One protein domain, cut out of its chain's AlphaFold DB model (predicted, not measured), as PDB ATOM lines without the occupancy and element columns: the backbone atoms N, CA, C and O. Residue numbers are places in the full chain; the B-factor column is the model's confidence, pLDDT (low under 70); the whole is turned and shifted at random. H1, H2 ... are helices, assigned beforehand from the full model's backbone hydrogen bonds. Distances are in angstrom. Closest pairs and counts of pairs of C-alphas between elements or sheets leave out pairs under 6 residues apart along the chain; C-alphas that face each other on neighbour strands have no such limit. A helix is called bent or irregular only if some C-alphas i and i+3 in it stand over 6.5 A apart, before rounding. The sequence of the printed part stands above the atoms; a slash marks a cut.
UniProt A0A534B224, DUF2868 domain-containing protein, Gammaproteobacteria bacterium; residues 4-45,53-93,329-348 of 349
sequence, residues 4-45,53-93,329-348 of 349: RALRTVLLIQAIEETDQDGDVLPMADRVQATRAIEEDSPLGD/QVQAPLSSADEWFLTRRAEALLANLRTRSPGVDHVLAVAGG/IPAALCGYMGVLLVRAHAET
ATOM      1  N   ARG A   4     -45.250 -48.185 -27.657       89.19
ATOM      2  CA  ARG A   4     -44.470 -47.926 -28.874       89.19
ATOM      3  C   ARG A   4     -43.187 -47.153 -28.571       89.19
ATOM      4  O   ARG A   4     -42.149 -47.515 -29.111       89.19
ATOM      5  N   ALA A   5     -43.274 -46.130 -27.720       89.62
ATOM      6  CA  ALA A   5     -42.127 -45.329 -27.305       89.62
ATOM      7  C   ALA A   5     -41.137 -46.185 -26.509       89.62
ATOM      8  O   ALA A   5     -39.978 -46.289 -26.894       89.62
ATOM      9  N   LEU A   6     -41.620 -46.907 -25.493       90.88
ATOM     10  CA  LEU A   6     -40.790 -47.761 -24.644       90.88
ATOM     11  C   LEU A   6     -40.042 -48.822 -25.450       90.88
ATOM     12  O   LEU A   6     -38.856 -49.044 -25.238       90.88
ATOM     13  N   ARG A   7     -40.716 -49.448 -26.417       91.38
ATOM     14  CA  ARG A   7     -40.096 -50.439 -27.293       91.38
ATOM     15  C   ARG A   7     -38.980 -49.843 -28.154       91.38
ATOM     16  O   ARG A   7     -37.951 -50.485 -28.327       91.38
ATOM     17  N   THR A   8     -39.186 -48.644 -28.699       92.38
ATOM     18  CA  THR A   8     -38.160 -47.936 -29.478       92.38
ATOM     19  C   THR A   8     -36.974 -47.549 -28.596       92.38
ATOM     20  O   THR A   8     -35.838 -47.812 -28.976       92.38
ATOM     21  N   VAL A   9     -37.226 -46.999 -27.405       93.69
ATOM     22  CA  VAL A   9     -36.172 -46.602 -26.460       93.69
ATOM     23  C   VAL A   9     -35.347 -47.813 -26.017       93.69
ATOM     24  O   VAL A   9     -34.128 -47.775 -26.120       93.69
ATOM     25  N   LEU A  10     -35.990 -48.914 -25.613       92.06
ATOM     26  CA  LEU A  10     -35.291 -50.141 -25.209       92.06
ATOM     27  C   LEU A  10     -34.481 -50.761 -26.349       92.06
ATOM     28  O   LEU A  10     -33.410 -51.309 -26.111       92.06
ATOM     29  N   LEU A  11     -34.980 -50.686 -27.585       91.88
ATOM     30  CA  LEU A  11     -34.235 -51.163 -28.745       91.88
ATOM     31  C   LEU A  11     -32.952 -50.349 -28.940       91.88
ATOM     32  O   LEU A  11     -31.885 -50.935 -29.099       91.88
ATOM     33  N   ILE A  12     -33.055 -49.018 -28.927       93.75
ATOM     34  CA  ILE A  12     -31.901 -48.132 -29.108       93.75
ATOM     35  C   ILE A  12     -30.905 -48.297 -27.961       93.75
ATOM     36  O   ILE A  12     -29.723 -48.476 -28.234       93.75
ATOM     37  N   GLN A  13     -31.373 -48.341 -26.711       93.38
ATOM     38  CA  GLN A  13     -30.527 -48.621 -25.551       93.38
ATOM     39  C   GLN A  13     -29.760 -49.940 -25.732       93.38
ATOM     40  O   GLN A  13     -28.538 -49.978 -25.598       93.38
ATOM     41  N   ALA A  14     -30.461 -51.027 -26.064       91.75
ATOM     42  CA  ALA A  14     -29.840 -52.337 -26.221       91.75
ATOM     43  C   ALA A  14     -28.793 -52.357 -27.345       91.75
ATOM     44  O   ALA A  14     -27.779 -53.047 -27.222       91.75
ATOM     45  N   ILE A  15     -29.020 -51.611 -28.432       91.19
ATOM     46  CA  ILE A  15     -28.037 -51.471 -29.506       91.19
ATOM     47  C   ILE A  15     -26.850 -50.635 -29.033       91.19
ATOM     48  O   ILE A  15     -25.733 -51.116 -29.135       91.19
ATOM     49  N   GLU A  16     -27.050 -49.448 -28.463       91.75
ATOM     50  CA  GLU A  16     -25.937 -48.588 -28.036       91.75
ATOM     51  C   GLU A  16     -25.028 -49.245 -26.988       91.75
ATOM     52  O   GLU A  16     -23.816 -49.039 -27.021       91.75
ATOM     53  N   GLU A  17     -25.591 -50.051 -26.084       90.25
ATOM     54  CA  GLU A  17     -24.822 -50.772 -25.063       90.25
ATOM     55  C   GLU A  17     -24.033 -51.969 -25.618       90.25
ATOM     56  O   GLU A  17     -23.082 -52.421 -24.980       90.25
ATOM     57  N   THR A  18     -24.426 -52.501 -26.780       89.44
ATOM     58  CA  THR A  18     -23.765 -53.656 -27.414       89.44
ATOM     59  C   THR A  18     -22.880 -53.277 -28.601       89.44
ATOM     60  O   THR A  18     -21.902 -53.968 -28.862       89.44
ATOM     61  N   ASP A  19     -23.190 -52.177 -29.281       89.44
ATOM     62  CA  ASP A  19     -22.429 -51.568 -30.367       89.44
ATOM     63  C   ASP A  19     -21.534 -50.462 -29.788       89.44
ATOM     64  O   ASP A  19     -21.835 -49.274 -29.913       89.44
ATOM     65  N   GLN A  20     -20.477 -50.831 -29.060       84.44
ATOM     66  CA  GLN A  20     -19.585 -49.830 -28.454       84.44
ATOM     67  C   GLN A  20     -18.689 -49.142 -29.490       84.44
ATOM     68  O   GLN A  20     -18.386 -47.961 -29.328       84.44
ATOM     69  N   ASP A  21     -18.352 -49.846 -30.570       84.50
ATOM     70  CA  ASP A  21     -17.488 -49.346 -31.645       84.50
ATOM     71  C   ASP A  21     -18.243 -48.440 -32.639       84.50
ATOM     72  O   ASP A  21     -17.637 -47.626 -33.334       84.50
ATOM     73  N   GLY A  22     -19.581 -48.498 -32.653       85.75
ATOM     74  CA  GLY A  22     -20.417 -47.654 -33.507       85.75
ATOM     75  C   GLY A  22     -20.559 -48.171 -34.937       85.75
ATOM     76  O   GLY A  22     -20.825 -47.382 -35.845       85.75
ATOM     77  N   ASP A  23     -20.411 -49.479 -35.132       85.44
ATOM     78  CA  ASP A  23     -20.514 -50.159 -36.423       85.44
ATOM     79  C   ASP A  23     -21.932 -50.074 -37.004       85.44
ATOM     80  O   ASP A  23     -22.128 -50.007 -38.220       85.44
ATOM     81  N   VAL A  24     -22.948 -50.090 -36.137       84.62
ATOM     82  CA  VAL A  24     -24.366 -50.041 -36.526       84.62
ATOM     83  C   VAL A  24     -24.910 -48.621 -36.420       84.62
ATOM     84  O   VAL A  24     -25.608 -48.132 -37.314       84.62
ATOM     85  N   LEU A  25     -24.626 -47.979 -35.291       88.62
ATOM     86  CA  LEU A  25     -25.049 -46.632 -34.940       88.62
ATOM     87  C   LEU A  25     -23.789 -45.808 -34.655       88.62
ATOM     88  O   LEU A  25     -23.296 -45.851 -33.524       88.62
ATOM     89  N   PRO A  26     -23.275 -45.057 -35.650       90.56
ATOM     90  CA  PRO A  26     -22.067 -44.255 -35.496       90.56
ATOM     91  C   PRO A  26     -22.155 -43.288 -34.317       90.56
ATOM     92  O   PRO A  26     -23.210 -42.706 -34.061       90.56
ATOM     93  N   MET A  27     -21.033 -43.058 -33.629       88.88
ATOM     94  CA  MET A  27     -20.987 -42.137 -32.482       88.88
ATOM     95  C   MET A  27     -21.437 -40.721 -32.854       88.88
ATOM     96  O   MET A  27     -22.150 -40.085 -32.083       88.88
ATOM     97  N   ALA A  28     -21.100 -40.264 -34.065       87.75
ATOM     98  CA  ALA A  28     -21.537 -38.968 -34.579       87.75
ATOM     99  C   ALA A  28     -23.070 -38.842 -34.606       87.75
ATOM    100  O   ALA A  28     -23.602 -37.843 -34.131       87.75
ATOM    101  N   ASP A  29     -23.783 -39.876 -35.067       89.88
ATOM    102  CA  ASP A  29     -25.249 -39.885 -35.092       89.88
ATOM    103  C   ASP A  29     -25.830 -39.855 -33.672       89.88
ATOM    104  O   ASP A  29     -26.827 -39.178 -33.424       89.88
ATOM    105  N   ARG A  30     -25.205 -40.576 -32.728       90.25
ATOM    106  CA  ARG A  30     -25.630 -40.625 -31.316       90.25
ATOM    107  C   ARG A  30     -25.530 -39.264 -30.645       90.25
ATOM    108  O   ARG A  30     -26.440 -38.898 -29.903       90.25
ATOM    109  N   VAL A  31     -24.433 -38.556 -30.902       87.88
ATOM    110  CA  VAL A  31     -24.156 -37.215 -30.380       87.88
ATOM    111  C   VAL A  31     -25.053 -36.180 -31.051       87.88
ATOM    112  O   VAL A  31     -25.683 -35.377 -30.368       87.88
ATOM    113  N   GLN A  32     -25.174 -36.228 -32.380       87.81
ATOM    114  CA  GLN A  32     -26.047 -35.329 -33.132       87.81
ATOM    115  C   GLN A  32     -27.506 -35.463 -32.684       87.81
ATOM    116  O   GLN A  32     -28.180 -34.454 -32.505       87.81
ATOM    117  N   ALA A  33     -27.990 -36.689 -32.461       88.69
ATOM    118  CA  ALA A  33     -29.343 -36.924 -31.967       88.69
ATOM    119  C   ALA A  33     -29.555 -36.412 -30.535       88.69
ATOM    120  O   ALA A  33     -30.664 -36.011 -30.209       88.69
ATOM    121  N   THR A  34     -28.527 -36.424 -29.682       88.06
ATOM    122  CA  THR A  34     -28.599 -35.798 -28.353       88.06
ATOM    123  C   THR A  34     -28.706 -34.281 -28.489       88.06
ATOM    124  O   THR A  34     -29.705 -33.710 -28.055       88.06
ATOM    125  N   ARG A  35     -27.748 -33.646 -29.180       84.94
ATOM    126  CA  ARG A  35     -27.700 -32.184 -29.340       84.94
ATOM    127  C   ARG A  35     -28.957 -31.615 -29.990       84.94
ATOM    128  O   ARG A  35     -29.528 -30.663 -29.477       84.94
ATOM    129  N   ALA A  36     -29.437 -32.240 -31.065       85.38
ATOM    130  CA  ALA A  36     -30.629 -31.775 -31.772       85.38
ATOM    131  C   ALA A  36     -31.890 -31.759 -30.888       85.38
ATOM    132  O   ALA A  36     -32.787 -30.959 -31.124       85.38
ATOM    133  N   ILE A  37     -31.983 -32.643 -29.887       86.88
ATOM    134  CA  ILE A  37     -33.132 -32.694 -28.972       86.88
ATOM    135  C   ILE A  37     -32.935 -31.774 -27.763       86.88
ATOM    136  O   ILE A  37     -33.919 -31.259 -27.242       86.88
ATOM    137  N   GLU A  38     -31.696 -31.544 -27.326       80.75
ATOM    138  CA  GLU A  38     -31.384 -30.536 -26.302       80.75
ATOM    139  C   GLU A  38     -31.687 -29.120 -26.803       80.75
ATOM    140  O   GLU A  38     -32.326 -28.351 -26.090       80.75
ATOM    141  N   GLU A  39     -31.309 -28.810 -28.048       78.81
ATOM    142  CA  GLU A  39     -31.604 -27.528 -28.705       78.81
ATOM    143  C   GLU A  39     -33.115 -27.274 -28.851       78.81
ATOM    144  O   GLU A  39     -33.566 -26.137 -28.732       78.81
ATOM    145  N   ASP A  40     -33.901 -28.332 -29.073       72.19
ATOM    146  CA  ASP A  40     -35.357 -28.278 -29.272       72.19
ATOM    147  C   ASP A  40     -36.143 -28.559 -27.972       72.19
ATOM    148  O   ASP A  40     -37.363 -28.753 -27.988       72.19
ATOM    149  N   SER A  41     -35.452 -28.635 -26.825       68.94
ATOM    150  CA  SER A  41     -36.066 -28.998 -25.550       68.94
ATOM    151  C   SER A  41     -37.044 -27.905 -25.092       68.94
ATOM    152  O   SER A  41     -36.637 -26.770 -24.836       68.94
ATOM    153  N   PRO A  42     -38.340 -28.220 -24.897       61.03
ATOM    154  CA  PRO A  42     -39.347 -27.250 -24.455       61.03
ATOM    155  C   PRO A  42     -39.171 -26.808 -22.990       61.03
ATOM    156  O   PRO A  42     -39.953 -26.000 -22.493       61.03
ATOM    157  N   LEU A  43     -38.178 -27.361 -22.289       56.69
ATOM    158  CA  LEU A  43     -37.830 -27.086 -20.898       56.69
ATOM    159  C   LEU A  43     -36.393 -26.547 -20.839       56.69
ATOM    160  O   LEU A  43     -35.510 -27.165 -20.251       56.69
ATOM    161  N   GLY A  44     -36.146 -25.409 -21.490       47.72
ATOM    162  CA  GLY A  44     -34.964 -24.604 -21.183       47.72
ATOM    163  C   GLY A  44     -35.024 -24.160 -19.715       47.72
ATOM    164  O   GLY A  44     -36.076 -23.711 -19.264       47.72
ATOM    165  N   ASP A  45     -33.918 -24.314 -18.985       46.28
ATOM    166  CA  ASP A  45     -33.676 -23.838 -17.606       46.28
ATOM    167  C   ASP A  45     -34.168 -24.659 -16.394       46.28
ATOM    168  O   ASP A  45     -34.225 -24.133 -15.283       46.28
ATOM    169  N   GLN A  53     -30.263 -39.139  -7.082       42.16
ATOM    170  CA  GLN A  53     -31.331 -40.125  -6.891       42.16
ATOM    171  C   GLN A  53     -31.359 -41.089  -8.079       42.16
ATOM    172  O   GLN A  53     -32.216 -41.040  -8.952       42.16
ATOM    173  N   VAL A  54     -30.429 -42.049  -8.045       47.59
ATOM    174  CA  VAL A  54     -30.319 -43.219  -8.947       47.59
ATOM    175  C   VAL A  54     -31.590 -44.106  -8.938       47.59
ATOM    176  O   VAL A  54     -31.680 -45.098  -9.653       47.59
ATOM    177  N   GLN A  55     -32.608 -43.750  -8.148       46.72
ATOM    178  CA  GLN A  55     -33.850 -44.502  -7.956       46.72
ATOM    179  C   GLN A  55     -35.127 -43.652  -8.068       46.72
ATOM    180  O   GLN A  55     -36.215 -44.190  -7.855       46.72
ATOM    181  N   ALA A  56     -35.041 -42.360  -8.413       54.03
ATOM    182  CA  ALA A  56     -36.248 -41.594  -8.715       54.03
ATOM    183  C   ALA A  56     -36.858 -42.077 -10.050       54.03
ATOM    184  O   ALA A  56     -36.118 -42.392 -10.989       54.03
ATOM    185  N   PRO A  57     -38.194 -42.185 -10.157       67.56
ATOM    186  CA  PRO A  57     -38.839 -42.463 -11.435       67.56
ATOM    187  C   PRO A  57     -38.493 -41.356 -12.441       67.56
ATOM    188  O   PRO A  57     -38.489 -40.183 -12.070       67.56
ATOM    189  N   LEU A  58     -38.208 -41.735 -13.696       77.38
ATOM    190  CA  LEU A  58     -37.926 -40.787 -14.784       77.38
ATOM    191  C   LEU A  58     -39.004 -39.698 -14.838       77.38
ATOM    192  O   LEU A  58     -40.199 -40.002 -14.775       77.38
ATOM    193  N   SER A  59     -38.586 -38.439 -14.961       83.69
ATOM    194  CA  SER A  59     -39.522 -37.328 -15.108       83.69
ATOM    195  C   SER A  59     -40.198 -37.359 -16.485       83.69
ATOM    196  O   SER A  59     -39.727 -37.998 -17.430       83.69
ATOM    197  N   SER A  60     -41.306 -36.630 -16.644       82.88
ATOM    198  CA  SER A  60     -41.965 -36.484 -17.952       82.88
ATOM    199  C   SER A  60     -41.044 -35.866 -19.015       82.88
ATOM    200  O   SER A  60     -41.191 -36.173 -20.197       82.88
ATOM    201  N   ALA A  61     -40.105 -35.009 -18.596       83.94
ATOM    202  CA  ALA A  61     -39.091 -34.411 -19.460       83.94
ATOM    203  C   ALA A  61     -38.092 -35.469 -19.941       83.94
ATOM    204  O   ALA A  61     -37.828 -35.574 -21.138       83.94
ATOM    205  N   ASP A  62     -37.636 -36.325 -19.023       85.25
ATOM    206  CA  ASP A  62     -36.720 -37.420 -19.331       85.25
ATOM    207  C   ASP A  62     -37.358 -38.435 -20.285       85.25
ATOM    208  O   ASP A  62     -36.747 -38.864 -21.265       85.25
ATOM    209  N   GLU A  63     -38.623 -38.798 -20.041       87.75
ATOM    210  CA  GLU A  63     -39.382 -39.671 -20.939       87.75
ATOM    211  C   GLU A  63     -39.508 -39.070 -22.347       87.75
ATOM    212  O   GLU A  63     -39.381 -39.796 -23.341       87.75
ATOM    213  N   TRP A  64     -39.770 -37.763 -22.444       88.31
ATOM    214  CA  TRP A  64     -39.881 -37.057 -23.720       88.31
ATOM    215  C   TRP A  64     -38.544 -37.046 -24.466       88.31
ATOM    216  O   TRP A  64     -38.506 -37.457 -25.629       88.31
ATOM    217  N   PHE A  65     -37.460 -36.672 -23.782       89.75
ATOM    218  CA  PHE A  65     -36.108 -36.637 -24.337       89.75
ATOM    219  C   PHE A  65     -35.693 -38.012 -24.869       89.75
ATOM    220  O   PHE A  65     -35.350 -38.148 -26.047       89.75
ATOM    221  N   LEU A  66     -35.817 -39.060 -24.043       91.44
ATOM    222  CA  LEU A  66     -35.486 -40.432 -24.439       91.44
ATOM    223  C   LEU A  66     -36.301 -40.882 -25.650       91.44
ATOM    224  O   LEU A  66     -35.753 -41.482 -26.574       91.44
ATOM    225  N   THR A  67     -37.604 -40.582 -25.664       92.38
ATOM    226  CA  THR A  67     -38.483 -40.953 -26.780       92.38
ATOM    227  C   THR A  67     -38.032 -40.281 -28.073       92.38
ATOM    228  O   THR A  67     -37.866 -40.964 -29.082       92.38
ATOM    229  N   ARG A  68     -37.805 -38.964 -28.051       92.19
ATOM    230  CA  ARG A  68     -37.427 -38.195 -29.243       92.19
ATOM    231  C   ARG A  68     -36.059 -38.586 -29.775       92.19
ATOM    232  O   ARG A  68     -35.930 -38.851 -30.970       92.19
ATOM    233  N   ARG A  69     -35.071 -38.719 -28.890       92.94
ATOM    234  CA  ARG A  69     -33.731 -39.183 -29.253       92.94
ATOM    235  C   ARG A  69     -33.780 -40.579 -29.874       92.94
ATOM    236  O   ARG A  69     -33.200 -40.810 -30.933       92.94
ATOM    237  N   ALA A  70     -34.516 -41.507 -29.260       93.75
ATOM    238  CA  ALA A  70     -34.642 -42.862 -29.784       93.75
ATOM    239  C   ALA A  70     -35.393 -42.910 -31.127       93.75
ATOM    240  O   ALA A  70     -35.053 -43.719 -31.987       93.75
ATOM    241  N   GLU A  71     -36.390 -42.046 -31.346       93.50
ATOM    242  CA  GLU A  71     -37.070 -41.915 -32.641       93.50
ATOM    243  C   GLU A  71     -36.136 -41.394 -33.743       93.50
ATOM    244  O   GLU A  71     -36.153 -41.943 -34.849       93.50
ATOM    245  N   ALA A  72     -35.292 -40.401 -33.441       92.75
ATOM    246  CA  ALA A  72     -34.289 -39.882 -34.371       92.75
ATOM    247  C   ALA A  72     -33.254 -40.958 -34.743       92.75
ATOM    248  O   ALA A  72     -32.994 -41.207 -35.921       92.75
ATOM    249  N   LEU A  73     -32.734 -41.681 -33.748       93.06
ATOM    250  CA  LEU A  73     -31.789 -42.775 -33.984       93.06
ATOM    251  C   LEU A  73     -32.426 -43.958 -34.712       93.06
ATOM    252  O   LEU A  73     -31.785 -44.563 -35.570       93.06
ATOM    253  N   LEU A  74     -33.698 -44.268 -34.446       92.94
ATOM    254  CA  LEU A  74     -34.423 -45.296 -35.188       92.94
ATOM    255  C   LEU A  74     -34.585 -44.915 -36.667       92.94
ATOM    256  O   LEU A  74     -34.520 -45.795 -37.526       92.94
ATOM    257  N   ALA A  75     -34.791 -43.633 -36.985       91.38
ATOM    258  CA  ALA A  75     -34.854 -43.170 -38.370       91.38
ATOM    259  C   ALA A  75     -33.524 -43.414 -39.105       91.38
ATOM    260  O   ALA A  75     -33.533 -43.983 -40.197       91.38
ATOM    261  N   ASN A  76     -32.395 -43.100 -38.465       90.38
ATOM    262  CA  ASN A  76     -31.058 -43.378 -39.005       90.38
ATOM    263  C   ASN A  76     -30.764 -44.883 -39.090       90.38
ATOM    264  O   ASN A  76     -30.134 -45.357 -40.031       90.38
ATOM    265  N   LEU A  77     -31.251 -45.673 -38.134       89.06
ATOM    266  CA  LEU A  77     -31.078 -47.122 -38.145       89.06
ATOM    267  C   LEU A  77     -31.864 -47.788 -39.286       89.06
ATOM    268  O   LEU A  77     -31.380 -48.741 -39.893       89.06
ATOM    269  N   ARG A  78     -33.059 -47.284 -39.614       89.44
ATOM    270  CA  ARG A  78     -33.901 -47.814 -40.701       89.44
ATOM    271  C   ARG A  78     -33.262 -47.694 -42.077       89.44
ATOM    272  O   ARG A  78     -33.454 -48.593 -42.892       89.44
ATOM    273  N   THR A  79     -32.514 -46.622 -42.337       86.50
ATOM    274  CA  THR A  79     -31.836 -46.434 -43.630       86.50
ATOM    275  C   THR A  79     -30.733 -47.471 -43.834       86.50
ATOM    276  O   THR A  79     -30.549 -47.960 -44.944       86.50
ATOM    277  N   ARG A  80     -30.047 -47.863 -42.751       84.19
ATOM    278  CA  ARG A  80     -28.968 -48.862 -42.773       84.19
ATOM    279  C   ARG A  80     -29.470 -50.299 -42.620       84.19
ATOM    280  O   ARG A  80     -28.828 -51.236 -43.082       84.19
ATOM    281  N   SER A  81     -30.591 -50.505 -41.931       82.31
ATOM    282  CA  SER A  81     -31.097 -51.825 -41.536       82.31
ATOM    283  C   SER A  81     -32.633 -51.889 -41.578       82.31
ATOM    284  O   SER A  81     -33.290 -51.822 -40.533       82.31
ATOM    285  N   PRO A  82     -33.246 -52.116 -42.757       78.38
ATOM    286  CA  PRO A  82     -34.707 -52.149 -42.897       78.38
ATOM    287  C   PRO A  82     -35.374 -53.304 -42.124       78.38
ATOM    288  O   PRO A  82     -36.555 -53.239 -41.785       78.38
ATOM    289  N   GLY A  83     -34.624 -54.358 -41.777       76.19
ATOM    290  CA  GLY A  83     -35.128 -55.495 -40.996       76.19
ATOM    291  C   GLY A  83     -35.622 -55.141 -39.584       76.19
ATOM    292  O   GLY A  83     -36.380 -55.912 -38.992       76.19
ATOM    293  N   VAL A  84     -35.248 -53.971 -39.053       81.88
ATOM    294  CA  VAL A  84     -35.644 -53.506 -37.712       81.88
ATOM    295  C   VAL A  84     -37.153 -53.279 -37.598       81.88
ATOM    296  O   VAL A  84     -37.743 -53.570 -36.555       81.88
ATOM    297  N   ASP A  85     -37.815 -52.851 -38.674       82.00
ATOM    298  CA  ASP A  85     -39.268 -52.652 -38.662       82.00
ATOM    299  C   ASP A  85     -40.031 -53.965 -38.482       82.00
ATOM    300  O   ASP A  85     -41.060 -53.997 -37.803       82.00
ATOM    301  N   HIS A  86     -39.503 -55.072 -39.013       78.06
ATOM    302  CA  HIS A  86     -40.093 -56.388 -38.796       78.06
ATOM    303  C   HIS A  86     -39.983 -56.813 -37.327       78.06
ATOM    304  O   HIS A  86     -40.964 -57.281 -36.745       78.06
ATOM    305  N   VAL A  87     -38.825 -56.583 -36.697       80.19
ATOM    306  CA  VAL A  87     -38.610 -56.872 -35.270       80.19
ATOM    307  C   VAL A  87     -39.574 -56.057 -34.405       80.19
ATOM    308  O   VAL A  87     -40.262 -56.617 -33.548       80.19
ATOM    309  N   LEU A  88     -39.700 -54.752 -34.667       82.00
ATOM    310  CA  LEU A  88     -40.624 -53.877 -33.943       82.00
ATOM    311  C   LEU A  88     -42.095 -54.264 -34.173       82.00
ATOM    312  O   LEU A  88     -42.884 -54.237 -33.226       82.00
ATOM    313  N   ALA A  89     -42.485 -54.653 -35.391       78.88
ATOM    314  CA  ALA A  89     -43.850 -55.089 -35.694       78.88
ATOM    315  C   ALA A  89     -44.236 -56.366 -34.928       78.88
ATOM    316  O   ALA A  89     -45.308 -56.430 -34.317       78.88
ATOM    317  N   VAL A  90     -43.338 -57.355 -34.889       75.69
ATOM    318  CA  VAL A  90     -43.544 -58.611 -34.151       75.69
ATOM    319  C   VAL A  90     -43.567 -58.357 -32.648       75.69
ATOM    320  O   VAL A  90     -44.459 -58.859 -31.962       75.69
ATOM    321  N   ALA A  91     -42.643 -57.551 -32.124       77.38
ATOM    322  CA  ALA A  91     -42.634 -57.173 -30.713       77.38
ATOM    323  C   ALA A  91     -43.919 -56.415 -30.307       77.38
ATOM    324  O   ALA A  91     -44.379 -56.522 -29.169       77.38
ATOM    325  N   GLY A  92     -44.558 -55.723 -31.258       75.50
ATOM    326  CA  GLY A  92     -45.893 -55.124 -31.134       75.50
ATOM    327  C   GLY A  92     -47.074 -56.075 -31.292       75.50
ATOM    328  O   GLY A  92     -48.218 -55.642 -31.180       75.50
ATOM    329  N   GLY A  93     -46.828 -57.360 -31.544       71.94
ATOM    330  CA  GLY A  93     -47.867 -58.375 -31.693       71.94
ATOM    331  C   GLY A  93     -48.692 -58.255 -32.975       71.94
ATOM    332  O   GLY A  93     -49.773 -58.826 -33.030       71.94
ATOM    333  N   ILE A 329     -41.533 -48.405 -16.295       80.06
ATOM    334  CA  ILE A 329     -40.211 -48.118 -16.844       80.06
ATOM    335  C   ILE A 329     -39.187 -48.980 -16.091       80.06
ATOM    336  O   ILE A 329     -39.143 -48.916 -14.860       80.06
ATOM    337  N   PRO A 330     -38.380 -49.801 -16.784       83.50
ATOM    338  CA  PRO A 330     -37.304 -50.557 -16.151       83.50
ATOM    339  C   PRO A 330     -36.249 -49.649 -15.519       83.50
ATOM    340  O   PRO A 330     -35.866 -48.642 -16.108       83.50
ATOM    341  N   ALA A 331     -35.680 -50.066 -14.385       81.00
ATOM    342  CA  ALA A 331     -34.578 -49.350 -13.733       81.00
ATOM    343  C   ALA A 331     -33.342 -49.178 -14.645       81.00
ATOM    344  O   ALA A 331     -32.608 -48.201 -14.515       81.00
ATOM    345  N   ALA A 332     -33.147 -50.086 -15.609       81.88
ATOM    346  CA  ALA A 332     -32.098 -49.974 -16.621       81.88
ATOM    347  C   ALA A 332     -32.201 -48.680 -17.451       81.88
ATOM    348  O   ALA A 332     -31.172 -48.140 -17.849       81.88
ATOM    349  N   LEU A 333     -33.411 -48.150 -17.678       84.19
ATOM    350  CA  LEU A 333     -33.597 -46.881 -18.387       84.19
ATOM    351  C   LEU A 333     -33.219 -45.670 -17.533       84.19
ATOM    352  O   LEU A 333     -32.700 -44.699 -18.075       84.19
ATOM    353  N   CYS A 334     -33.417 -45.736 -16.213       82.75
ATOM    354  CA  CYS A 334     -32.958 -44.686 -15.302       82.75
ATOM    355  C   CYS A 334     -31.426 -44.570 -15.328       82.75
ATOM    356  O   CYS A 334     -30.891 -43.472 -15.463       82.75
ATOM    357  N   GLY A 335     -30.720 -45.706 -15.266       82.81
ATOM    358  CA  GLY A 335     -29.256 -45.731 -15.358       82.81
ATOM    359  C   GLY A 335     -28.743 -45.224 -16.709       82.81
ATOM    360  O   GLY A 335     -27.831 -44.402 -16.756       82.81
ATOM    361  N   TYR A 336     -29.372 -45.658 -17.802       86.31
ATOM    362  CA  TYR A 336     -29.035 -45.214 -19.155       86.31
ATOM    363  C   TYR A 336     -29.219 -43.702 -19.348       86.31
ATOM    364  O   TYR A 336     -28.344 -43.047 -19.913       86.31
ATOM    365  N   MET A 337     -30.298 -43.125 -18.808       85.44
ATOM    366  CA  MET A 337     -30.512 -41.677 -18.832       85.44
ATOM    367  C   MET A 337     -29.403 -40.914 -18.098       85.44
ATOM    368  O   MET A 337     -28.876 -39.936 -18.622       85.44
ATOM    369  N   GLY A 338     -28.983 -41.405 -16.927       81.25
ATOM    370  CA  GLY A 338     -27.859 -40.822 -16.190       81.25
ATOM    371  C   GLY A 338     -26.564 -40.783 -17.009       81.25
ATOM    372  O   GLY A 338     -25.861 -39.776 -17.002       81.25
ATOM    373  N   VAL A 339     -26.272 -41.840 -17.777       84.44
ATOM    374  CA  VAL A 339     -25.091 -41.884 -18.659       84.44
ATOM    375  C   VAL A 339     -25.188 -40.855 -19.792       84.44
ATOM    376  O   VAL A 339     -24.183 -40.222 -20.118       84.44
ATOM    377  N   LEU A 340     -26.373 -40.668 -20.384       85.00
ATOM    378  CA  LEU A 340     -26.577 -39.680 -21.449       85.00
ATOM    379  C   LEU A 340     -26.361 -38.247 -20.951       85.00
ATOM    380  O   LEU A 340     -25.664 -37.483 -21.615       85.00
ATOM    381  N   LEU A 341     -26.878 -37.911 -19.765       77.75
ATOM    382  CA  LEU A 341     -26.719 -36.579 -19.168       77.75
ATOM    383  C   LEU A 341     -25.256 -36.252 -18.830       77.75
ATOM    384  O   LEU A 341     -24.809 -35.126 -19.049       77.75
ATOM    385  N   VAL A 342     -24.498 -37.237 -18.331       78.50
ATOM    386  CA  VAL A 342     -23.061 -37.070 -18.047       78.50
ATOM    387  C   VAL A 342     -22.266 -36.854 -19.336       78.50
ATOM    388  O   VAL A 342     -21.386 -35.998 -19.373       78.50
ATOM    389  N   ARG A 343     -22.577 -37.602 -20.405       75.62
ATOM    390  CA  ARG A 343     -21.909 -37.436 -21.708       75.62
ATOM    391  C   ARG A 343     -22.197 -36.078 -22.341       75.62
ATOM    392  O   ARG A 343     -21.268 -35.457 -22.838       75.62
ATOM    393  N   ALA A 344     -23.437 -35.598 -22.267       68.38
ATOM    394  CA  ALA A 344     -23.798 -34.274 -22.771       68.38
ATOM    395  C   ALA A 344     -23.020 -33.143 -22.067       68.38
ATOM    396  O   ALA A 344     -22.514 -32.228 -22.717       68.38
ATOM    397  N   HIS A 345     -22.837 -33.243 -20.745       65.94
ATOM    398  CA  HIS A 345     -22.030 -32.275 -19.992       65.94
ATOM    399  C   HIS A 345     -20.544 -32.326 -20.362       65.94
ATOM    400  O   HIS A 345     -19.913 -31.285 -20.498       65.94
ATOM    401  N   ALA A 346     -19.980 -33.520 -20.562       67.50
ATOM    402  CA  ALA A 346     -18.571 -33.666 -20.927       67.50
ATOM    403  C   ALA A 346     -18.234 -33.124 -22.331       67.50
ATOM    404  O   ALA A 346     -17.075 -32.824 -22.598       67.50
ATOM    405  N   GLU A 347     -19.215 -33.013 -23.230       59.75
ATOM    406  CA  GLU A 347     -19.032 -32.493 -24.594       59.75
ATOM    407  C   GLU A 347     -19.233 -30.970 -24.708       59.75
ATOM    408  O   GLU A 347     -18.919 -30.390 -25.747       59.75
ATOM    409  N   THR A 348     -19.765 -30.326 -23.663       57.06
ATOM    410  CA  THR A 348     -20.031 -28.873 -23.622       57.06
ATOM    411  C   THR A 348     -18.966 -28.071 -22.863       57.06
ATOM    412  O   THR A 348     -18.911 -26.851 -23.029       57.06
TER     413      THR A 348
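This is residues 4 to 45, 53 to 93 and 329 to 348 of the 349 residues of the protein "DUF2868 domain-containing protein" of Gammaproteobacteria bacterium (UniProt A0A534B224). A compact pile of crossed helices is built on one long helix, H3. H1 and H2 cross H3 at neighbouring places along its length, H5 covers the side where H1, H2 and H3 come near it, and the short H4 folds back from the end of H3 towards the beginning of H1. The printed part has 103 residues with five named helices, in the order H1, H2, H3, H4, H5, and no named strand; the class is all helix. The whole is compact, with a radius of gyration of the C-alphas of 13.6 A, and the C-alphas span 39 by 29 by 25 A along their three main axes.

H1 takes residues 4 to 18 and measures 21.5 A from first to last C-alpha; it begins with C-alpha 4 at (-44.470, -47.926, -28.874). H2 takes residues 27 to 39 and measures 18.5 A. After the cut comes H3, residues 60 to 80, the longest helix, with 30.6 A from C-alpha 60 at (-41.965, -36.484, -17.952) to C-alpha 80 at (-28.968, -48.862, -42.773). H4 is short, residues 84 to 91, 10.5 A long. H5 takes residues 331 to 348 and measures 27.0 A, ending with C-alpha 348 at (-20.031, -28.873, -23.622). No helix is bent or irregular.

H1 and H3 are the hub, touching three other helices each. They touch each other, with 13 pairs of C-alphas within 8 A, the closest being those of Val 9 and Ala 70 at 5.2 A; H3 does so with residues 66 to 74 alone. They run the same way at a steep tilt of 67 degrees, only just short of about perpendicular. H2 touches H3, the closest C-alphas being those of Ala 33 and Arg 69 at 5.6 A, and the two run opposite ways at a steep tilt of 39 degrees. H1 and H2 are apart. H5 only just touches H1, with 3 pairs of C-alphas within 8 A, the closest those of Gln 13 and Tyr 336 at 7.4 A; H1 touches H5 with residues 10 to 13 alone, and H5 touches H1 with residues 333 to 336 alone. These two run the same way at a steep tilt of 66 degrees. H5 is close to H2 but not clearly touching it, the closest C-alphas being those of Thr 34 and Ala 344 at 7.5 A, and their lines are about perpendicular at 87 degrees. H5 is likewise close to H3 but not clearly touching it, the closest C-alphas being those of Asp 62 and Met 337 at 7.5 A, and these lines are about perpendicular at 81 degrees. H4 and H3 touch only at the corner by their link, and only just, with 3 pairs of C-alphas within 8 A, the closest those of Arg 78 and Val 84 at 6.7 A. H4 only just touches H1, with 3 pairs of C-alphas within 8 A, the closest those of Arg 7 and Leu 88 at 7.5 A; H1 does so with residues 7 to 8 alone. H2 and H4 are apart, and so are H4 and H5. In H1, H4 and H5 every O i to N i+4 pair is within hydrogen-bond range; in H2 it is 8 of 9 and in H3 15 of 17.

The two C-alphas farthest apart, those of Gly 93 and Thr 348, are 41.4 A from each other. The printed part has two cuts: residues 46 to 52 are missing between H2 and H3, and residues 94 to 328 between H4 and H5. C-alphas 45 and 53 are 19.6 A apart across the first cut, and C-alphas 93 and 329 are 19.6 A apart across the second. Of the links that are printed whole, H3 to H4 is tight and H1 to H2 is short, with 8 residues. The mean pLDDT of the printed part is 81.7; residues 41 to 45, 53 to 57 and 344 to 348, of which 344 to 348 belong to H5, are under 70.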